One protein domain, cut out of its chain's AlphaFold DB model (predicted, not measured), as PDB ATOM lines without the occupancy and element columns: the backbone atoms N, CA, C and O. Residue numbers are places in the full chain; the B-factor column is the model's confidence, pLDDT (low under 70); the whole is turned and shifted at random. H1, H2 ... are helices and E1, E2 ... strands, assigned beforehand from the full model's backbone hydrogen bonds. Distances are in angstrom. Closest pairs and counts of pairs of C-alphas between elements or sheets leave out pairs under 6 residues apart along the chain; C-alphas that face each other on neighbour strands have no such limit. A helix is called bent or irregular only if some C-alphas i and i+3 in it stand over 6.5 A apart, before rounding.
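AT A GLANCE: This is residues 135 to 194 of the 199 residues of the protein "UPF0348 protein" of Pediococcus pentosaceus (UniProt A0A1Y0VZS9). The domain is a flat, open frame: the short helix H1 stands at one end of its length and the long, kinked helix H2 at the other, with a small pair of parallel strands, E1 and E2, and long loops between them. The two helices are apart, and residues 148 to 154 and 178 to 184 stick out. The printed part has 60 residues with two named helices and two named strands, in the order E1, H1, H2, E2; the class is mostly helix. The whole is loose, with a radius of gyration of the C-alphas of 13.2 A and spans of 38 by 26 by 12 A.

HOW THE PARTS SIT: E1, residues 138 to 140, and E2, residues 192 to 194, are parallel neighbours at 19 degrees; N 139 and O 192 are 2.9 A apart and N 194 and O 139 are 3.0 A apart, both within hydrogen-bond range. With H1, residues 141 to 149, and H2, residues 162 to 182, they form a strand-helix-strand unit, two parallel neighbour strands with helices between them along the chain. The closest C-alphas of H1 and E2 are those of Gln 141 and Lys 194, 7.1 A apart. H2 is apart from E1 and from H1. Every O i to N i+4 pair of H1 is within hydrogen-bond range, and 12 of 17 in H2.

IN THESE COORDINATES: E1 begins at C-alpha 138 (468.832, 307.726, 654.100). H1 measures 12.5 A from first to last C-alpha. H2, 26.1 A long, has a kink of 89 degrees near residue 169 and is irregular: C-alphas 168 and 171 are 7.5 A apart. E2 ends at C-alpha 194 (462.776, 303.111, 654.758).

THE WHOLE: The C-alphas farthest apart are those of Glu 149 and Val 182, 39.3 A. The link from H1 to H2 is long, with 12 residues. The printed part has no cut, and no printed residue is under 70 in pLDDT.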
ATOM      1  N   ARG A 135     475.701 314.459 650.540       89.88
ATOM      2  CA  ARG A 135     475.375 313.031 650.379       89.88
ATOM      3  C   ARG A 135     474.089 312.649 651.098       89.88
ATOM      4  O   ARG A 135     473.986 312.789 652.313       89.88
ATOM      5  N   LEU A 136     473.142 312.079 650.354       92.00
ATOM      6  CA  LEU A 136     471.957 311.453 650.930       92.00
ATOM      7  C   LEU A 136     472.330 310.092 651.525       92.00
ATOM      8  O   LEU A 136     472.687 309.167 650.797       92.00
ATOM      9  N   LEU A 137     472.224 309.961 652.848       92.00
ATOM     10  CA  LEU A 137     472.501 308.702 653.550       92.00
ATOM     11  C   LEU A 137     471.255 307.817 653.678       92.00
ATOM     12  O   LEU A 137     471.332 306.597 653.533       92.00
ATOM     13  N   ALA A 138     470.099 308.424 653.944       92.25
ATOM     14  CA  ALA A 138     468.832 307.726 654.100       92.25
ATOM     15  C   ALA A 138     467.650 308.652 653.795       92.25
ATOM     16  O   ALA A 138     467.751 309.866 653.956       92.25
ATOM     17  N   THR A 139     466.523 308.073 653.388       93.25
ATOM     18  CA  THR A 139     465.254 308.789 653.232       93.25
ATOM     19  C   THR A 139     464.067 307.864 653.505       93.25
ATOM     20  O   THR A 139     464.159 306.641 653.345       93.25
ATOM     21  N   ASN A 140     462.949 308.437 653.942       93.75
ATOM     22  CA  ASN A 140     461.656 307.758 653.965       93.75
ATOM     23  C   ASN A 140     460.844 308.141 652.710       93.75
ATOM     24  O   ASN A 140     461.322 308.865 651.834       93.75
ATOM     25  N   GLN A 141     459.620 307.629 652.585       92.12
ATOM     26  CA  GLN A 141     458.784 307.907 651.411       92.12
ATOM     27  C   GLN A 141     458.478 309.403 651.245       92.12
ATOM     28  O   GLN A 141     458.608 309.920 650.137       92.12
ATOM     29  N   LEU A 142     458.153 310.098 652.339       92.69
ATOM     30  CA  LEU A 142     457.875 311.537 652.335       92.69
ATOM     31  C   LEU A 142     459.107 312.350 651.926       92.69
ATOM     32  O   LEU A 142     459.030 313.175 651.023       92.69
ATOM     33  N   GLY A 143     460.271 312.055 652.507       91.69
ATOM     34  CA  GLY A 143     461.529 312.716 652.168       91.69
ATOM     35  C   GLY A 143     461.920 312.517 650.704       91.69
ATOM     36  O   GLY A 143     462.456 313.426 650.080       91.69
ATOM     37  N   ARG A 144     461.618 311.355 650.111       89.62
ATOM     38  CA  ARG A 144     461.848 311.120 648.678       89.62
ATOM     39  C   ARG A 144     460.936 311.978 647.798       89.62
ATOM     40  O   ARG A 144     461.410 312.492 646.787       89.62
ATOM     41  N   ILE A 145     459.659 312.102 648.161       91.94
ATOM     42  CA  ILE A 145     458.701 312.969 647.460       91.94
ATOM     43  C   ILE A 145     459.180 314.421 647.544       91.94
ATOM     44  O   ILE A 145     459.349 315.054 646.507       91.94
ATOM     45  N   PHE A 146     459.540 314.878 648.745       93.06
ATOM     46  CA  PHE A 146     460.064 316.220 648.983       93.06
ATOM     47  C   PHE A 146     461.321 316.523 648.159       93.06
ATOM     48  O   PHE A 146     461.371 317.535 647.471       93.06
ATOM     49  N   ILE A 147     462.323 315.635 648.161       92.00
ATOM     50  CA  ILE A 147     463.560 315.821 647.377       92.00
ATOM     51  C   ILE A 147     463.255 315.994 645.884       92.00
ATOM     52  O   ILE A 147     463.916 316.785 645.209       92.00
ATOM     53  N   ARG A 148     462.268 315.252 645.368       90.81
ATOM     54  CA  ARG A 148     461.841 315.336 643.969       90.81
ATOM     55  C   ARG A 148     461.104 316.644 643.686       90.81
ATOM     56  O   ARG A 148     461.431 317.306 642.711       90.81
ATOM     57  N   GLU A 149     460.122 316.997 644.510       95.06
ATOM     58  CA  GLU A 149     459.286 318.192 644.327       95.06
ATOM     59  C   GLU A 149     460.081 319.486 644.498       95.06
ATOM     60  O   GLU A 149     459.921 320.412 643.711       95.06
ATOM     61  N   ALA A 150     461.013 319.516 645.449       94.38
ATOM     62  CA  ALA A 150     461.934 320.630 645.648       94.38
ATOM     63  C   ALA A 150     463.114 320.635 644.653       94.38
ATOM     64  O   ALA A 150     464.029 321.443 644.800       94.38
ATOM     65  N   ALA A 151     463.131 319.726 643.667       91.06
ATOM     66  CA  ALA A 151     464.152 319.624 642.623       91.06
ATOM     67  C   ALA A 151     465.607 319.614 643.148       91.06
ATOM     68  O   ALA A 151     466.525 320.122 642.506       91.06
ATOM     69  N   LEU A 152     465.854 318.974 644.299       90.06
ATOM     70  CA  LEU A 152     467.151 319.014 644.998       90.06
ATOM     71  C   LEU A 152     468.241 318.130 644.362       90.06
ATOM     72  O   LEU A 152     469.300 317.925 644.954       90.06
ATOM     73  N   GLY A 153     468.012 317.591 643.162       83.81
ATOM     74  CA  GLY A 153     468.943 316.680 642.488       83.81
ATOM     75  C   GLY A 153     470.304 317.304 642.155       83.81
ATOM     76  O   GLY A 153     471.295 316.582 642.076       83.81
ATOM     77  N   SER A 154     470.376 318.630 642.008       84.50
ATOM     78  CA  SER A 154     471.628 319.358 641.754       84.50
ATOM     79  C   SER A 154     472.498 319.531 643.002       84.50
ATOM     80  O   SER A 154     473.711 319.652 642.871       84.50
ATOM     81  N   VAL A 155     471.900 319.500 644.200       87.94
ATOM     82  CA  VAL A 155     472.580 319.738 645.488       87.94
ATOM     83  C   VAL A 155     472.666 318.488 646.367       87.94
ATOM     84  O   VAL A 155     473.367 318.490 647.380       87.94
ATOM     85  N   VAL A 156     471.990 317.398 645.992       90.69
ATOM     86  CA  VAL A 156     471.992 316.124 646.719       90.69
ATOM     87  C   VAL A 156     472.590 315.010 645.862       90.69
ATOM     88  O   VAL A 156     472.032 314.627 644.836       90.69
ATOM     89  N   MET A 157     473.683 314.408 646.331       89.44
ATOM     90  CA  MET A 157     474.263 313.213 645.711       89.44
ATOM     91  C   MET A 157     473.615 311.944 646.297       89.44
ATOM     92  O   MET A 157     473.665 311.691 647.505       89.44
ATOM     93  N   THR A 158     472.988 311.130 645.442       87.50
ATOM     94  CA  THR A 158     472.437 309.802 645.808       87.50
ATOM     95  C   THR A 158     473.410 308.666 645.495       87.50
ATOM     96  O   THR A 158     473.427 307.639 646.172       87.50
ATOM     97  N   LYS A 159     474.256 308.871 644.488       86.19
ATOM     98  CA  LYS A 159     475.448 308.084 644.183       86.19
ATOM     99  C   LYS A 159     476.609 309.060 644.059       86.19
ATOM    100  O   LYS A 159     476.395 310.198 643.652       86.19
ATOM    101  N   VAL A 160     477.806 308.615 644.417       86.62
ATOM    102  CA  VAL A 160     479.020 309.421 644.262       86.62
ATOM    103  C   VAL A 160     479.521 309.228 642.833       86.62
ATOM    104  O   VAL A 160     479.899 308.117 642.463       86.62
ATOM    105  N   THR A 161     479.469 310.281 642.023       87.19
ATOM    106  CA  THR A 161     480.065 310.295 640.680       87.19
ATOM    107  C   THR A 161     481.557 310.639 640.750       87.19
ATOM    108  O   THR A 161     482.068 311.024 641.805       87.19
ATOM    109  N   LYS A 162     482.276 310.517 639.626       85.56
ATOM    110  CA  LYS A 162     483.685 310.937 639.539       85.56
ATOM    111  C   LYS A 162     483.850 312.435 639.834       85.56
ATOM    112  O   LYS A 162     484.730 312.810 640.598       85.56
ATOM    113  N   GLU A 163     482.954 313.261 639.304       85.62
ATOM    114  CA  GLU A 163     482.936 314.708 639.548       85.62
ATOM    115  C   GLU A 163     482.697 315.034 641.033       85.62
ATOM    116  O   GLU A 163     483.383 315.879 641.610       85.62
ATOM    117  N   ASP A 164     481.764 314.334 641.691       86.00
ATOM    118  CA  ASP A 164     481.523 314.527 643.128       86.00
ATOM    119  C   ASP A 164     482.767 314.163 643.952       86.00
ATOM    120  O   ASP A 164     483.037 314.791 644.978       86.00
ATOM    121  N   PHE A 165     483.536 313.163 643.509       83.44
ATOM    122  CA  PHE A 165     484.776 312.746 644.156       83.44
ATOM    123  C   PHE A 165     485.838 313.839 644.153       83.44
ATOM    124  O   PHE A 165     486.357 314.180 645.219       83.44
ATOM    125  N   GLU A 166     486.113 314.391 642.976       80.88
ATOM    126  CA  GLU A 166     487.118 315.435 642.761       80.88
ATOM    127  C   GLU A 166     486.760 316.722 643.519       80.88
ATOM    128  O   GLU A 166     487.630 317.341 644.128       80.88
ATOM    129  N   ASN A 167     485.472 317.073 643.563       77.88
ATOM    130  CA  ASN A 167     485.029 318.357 644.101       77.88
ATOM    131  C   ASN A 167     484.642 318.333 645.583       77.88
ATOM    132  O   ASN A 167     484.831 319.324 646.284       77.88
ATOM    133  N   SER A 168     484.015 317.258 646.070       77.50
ATOM    134  CA  SER A 168     483.306 317.294 647.361       77.50
ATOM    135  C   SER A 168     483.409 316.030 648.215       77.50
ATOM    136  O   SER A 168     483.047 316.061 649.391       77.50
ATOM    137  N   TYR A 169     483.888 314.908 647.674       86.62
ATOM    138  CA  TYR A 169     483.812 313.625 648.379       86.62
ATOM    139  C   TYR A 169     485.168 313.046 648.802       86.62
ATOM    140  O   TYR A 169     485.199 312.179 649.673       86.62
ATOM    141  N   ALA A 170     486.295 313.541 648.279       87.00
ATOM    142  CA  ALA A 170     487.622 312.996 648.589       87.00
ATOM    143  C   ALA A 170     487.950 312.948 650.099       87.00
ATOM    144  O   ALA A 170     488.490 311.953 650.584       87.00
ATOM    145  N   ILE A 171     487.595 313.989 650.867       88.81
ATOM    146  CA  ILE A 171     487.816 314.015 652.327       88.81
ATOM    147  C   ILE A 171     486.926 312.981 653.026       88.81
ATOM    148  O   ILE A 171     487.406 312.234 653.877       88.81
ATOM    149  N   THR A 172     485.648 312.908 652.650       89.88
ATOM    150  CA  THR A 172     484.700 311.937 653.213       89.88
ATOM    151  C   THR A 172     485.154 310.512 652.932       89.88
ATOM    152  O   THR A 172     485.203 309.699 653.845       89.88
ATOM    153  N   LYS A 173     485.585 310.224 651.699       89.44
ATOM    154  CA  LYS A 173     486.173 308.935 651.330       89.44
ATOM    155  C   LYS A 173     487.370 308.582 652.207       89.44
ATOM    156  O   LYS A 173     487.442 307.469 652.707       89.44
ATOM    157  N   ARG A 174     488.306 309.517 652.388       91.56
ATOM    158  CA  ARG A 174     489.496 309.299 653.219       91.56
ATOM    159  C   ARG A 174     489.115 308.971 654.663       91.56
ATOM    160  O   ARG A 174     489.716 308.087 655.266       91.56
ATOM    161  N   ALA A 175     488.117 309.670 655.205       92.94
ATOM    162  CA  ALA A 175     487.584 309.376 656.528       92.94
ATOM    163  C   ALA A 175     486.929 307.987 656.582       92.94
ATOM    164  O   ALA A 175     487.211 307.241 657.515       92.94
ATOM    165  N   ASP A 176     486.127 307.621 655.577       92.69
ATOM    166  CA  ASP A 176     485.505 306.297 655.467       92.69
ATOM    167  C   ASP A 176     486.564 305.178 655.415       92.69
ATOM    168  O   ASP A 176     486.424 304.175 656.110       92.69
ATOM    169  N   ASP A 177     487.640 305.362 654.641       92.06
ATOM    170  CA  ASP A 177     488.730 304.386 654.505       92.06
ATOM    171  C   ASP A 177     489.478 304.173 655.818       92.06
ATOM    172  O   ASP A 177     489.674 303.038 656.249       92.06
ATOM    173  N   LEU A 178     489.867 305.262 656.488       93.69
ATOM    174  CA  LEU A 178     490.530 305.191 657.791       93.69
ATOM    175  C   LEU A 178     489.609 304.582 658.850       93.69
ATOM    176  O   LEU A 178     490.053 303.784 659.672       93.69
ATOM    177  N   TYR A 179     488.318 304.920 658.821       94.19
ATOM    178  CA  TYR A 179     487.339 304.327 659.725       94.19
ATOM    179  C   TYR A 179     487.181 302.822 659.479       94.19
ATOM    180  O   TYR A 179     487.072 302.060 660.439       94.19
ATOM    181  N   GLN A 180     487.241 302.378 658.218       93.12
ATOM    182  CA  GLN A 180     487.130 300.966 657.848       93.12
ATOM    183  C   GLN A 180     488.252 300.097 658.436       93.12
ATOM    184  O   GLN A 180     488.017 298.930 658.751       93.12
ATOM    185  N   LEU A 181     489.450 300.661 658.634       92.50
ATOM    186  CA  LEU A 181     490.568 299.966 659.289       92.50
ATOM    187  C   LEU A 181     490.265 299.622 660.752       92.50
ATOM    188  O   LEU A 181     490.798 298.657 661.295       92.50
ATOM    189  N   VAL A 182     489.394 300.404 661.386       93.50
ATOM    190  CA  VAL A 182     489.024 300.257 662.792       93.50
ATOM    191  C   VAL A 182     487.694 299.534 662.956       93.50
ATOM    192  O   VAL A 182     487.527 298.770 663.905       93.50
ATOM    193  N   SER A 183     486.738 299.736 662.055       90.88
ATOM    194  CA  SER A 183     485.396 299.168 662.151       90.88
ATOM    195  C   SER A 183     484.892 298.713 660.788       90.88
ATOM    196  O   SER A 183     484.991 299.477 659.831       90.88
ATOM    197  N   PRO A 184     484.329 297.496 660.667       82.12
ATOM    198  CA  PRO A 184     483.884 296.970 659.386       82.12
ATOM    199  C   PRO A 184     482.765 297.847 658.809       82.12
ATOM    200  O   PRO A 184     481.607 297.788 659.222       82.12
ATOM    201  N   TYR A 185     483.125 298.658 657.820       79.56
ATOM    202  CA  TYR A 185     482.234 299.556 657.104       79.56
ATOM    203  C   TYR A 185     482.423 299.384 655.597       79.56
ATOM    204  O   TYR A 185     483.490 299.007 655.126       79.56
ATOM    205  N   GLN A 186     481.371 299.648 654.827       77.62
ATOM    206  CA  GLN A 186     481.426 299.665 653.369       77.62
ATOM    207  C   GLN A 186     480.836 300.985 652.884       77.62
ATOM    208  O   GLN A 186     479.629 301.217 653.023       77.62
ATOM    209  N   TRP A 187     481.685 301.830 652.304       81.56
ATOM    210  CA  TRP A 187     481.275 303.079 651.670       81.56
ATOM    211  C   TRP A 187     480.648 302.811 650.286       81.56
ATOM    212  O   TRP A 187     480.520 301.672 649.841       81.56
ATOM    213  N   GLY A 188     480.172 303.864 649.615       74.94
ATOM    214  CA  GLY A 188     479.631 303.760 648.248       74.94
ATOM    215  C   GLY A 188     478.228 303.147 648.126       74.94
ATOM    216  O   GLY A 188     477.667 303.111 647.034       74.94
ATOM    217  N   LYS A 189     477.611 302.721 649.237       82.56
ATOM    218  CA  LYS A 189     476.209 302.276 649.251       82.56
ATOM    219  C   LYS A 189     475.263 303.416 648.861       82.56
ATOM    220  O   LYS A 189     475.469 304.570 649.255       82.56
ATOM    221  N   GLY A 190     474.221 303.067 648.103       85.12
ATOM    222  CA  GLY A 190     473.094 303.962 647.849       85.12
ATOM    223  C   GLY A 190     472.332 304.292 649.140       85.12
ATOM    224  O   GLY A 190     472.524 303.616 650.158       85.12
ATOM    225  N   PRO A 191     471.471 305.321 649.120       89.38
ATOM    226  CA  PRO A 191     470.742 305.757 650.301       89.38
ATOM    227  C   PRO A 191     469.832 304.650 650.835       89.38
ATOM    228  O   PRO A 191     469.163 303.949 650.073       89.38
ATOM    229  N   ILE A 192     469.758 304.526 652.160       90.88
ATOM    230  CA  ILE A 192     468.828 303.606 652.817       90.88
ATOM    231  C   ILE A 192     467.405 304.140 652.631       90.88
ATOM    232  O   ILE A 192     467.082 305.234 653.092       90.88
ATOM    233  N   ILE A 193     466.539 303.356 651.988       88.88
ATOM    234  CA  ILE A 193     465.129 303.711 651.793       88.88
ATOM    235  C   ILE A 193     464.287 302.963 652.824       88.88
ATOM    236  O   ILE A 193     464.114 301.747 652.730       88.88
ATOM    237  N   LYS A 194     463.734 303.686 653.802       85.44
ATOM    238  CA  LYS A 194     462.776 303.111 654.758       85.44
ATOM    239  C   LYS A 194     461.349 303.266 654.234       85.44
ATOM    240  O   LYS A 194     460.851 304.382 654.094       85.44
TER     241      LYS A 194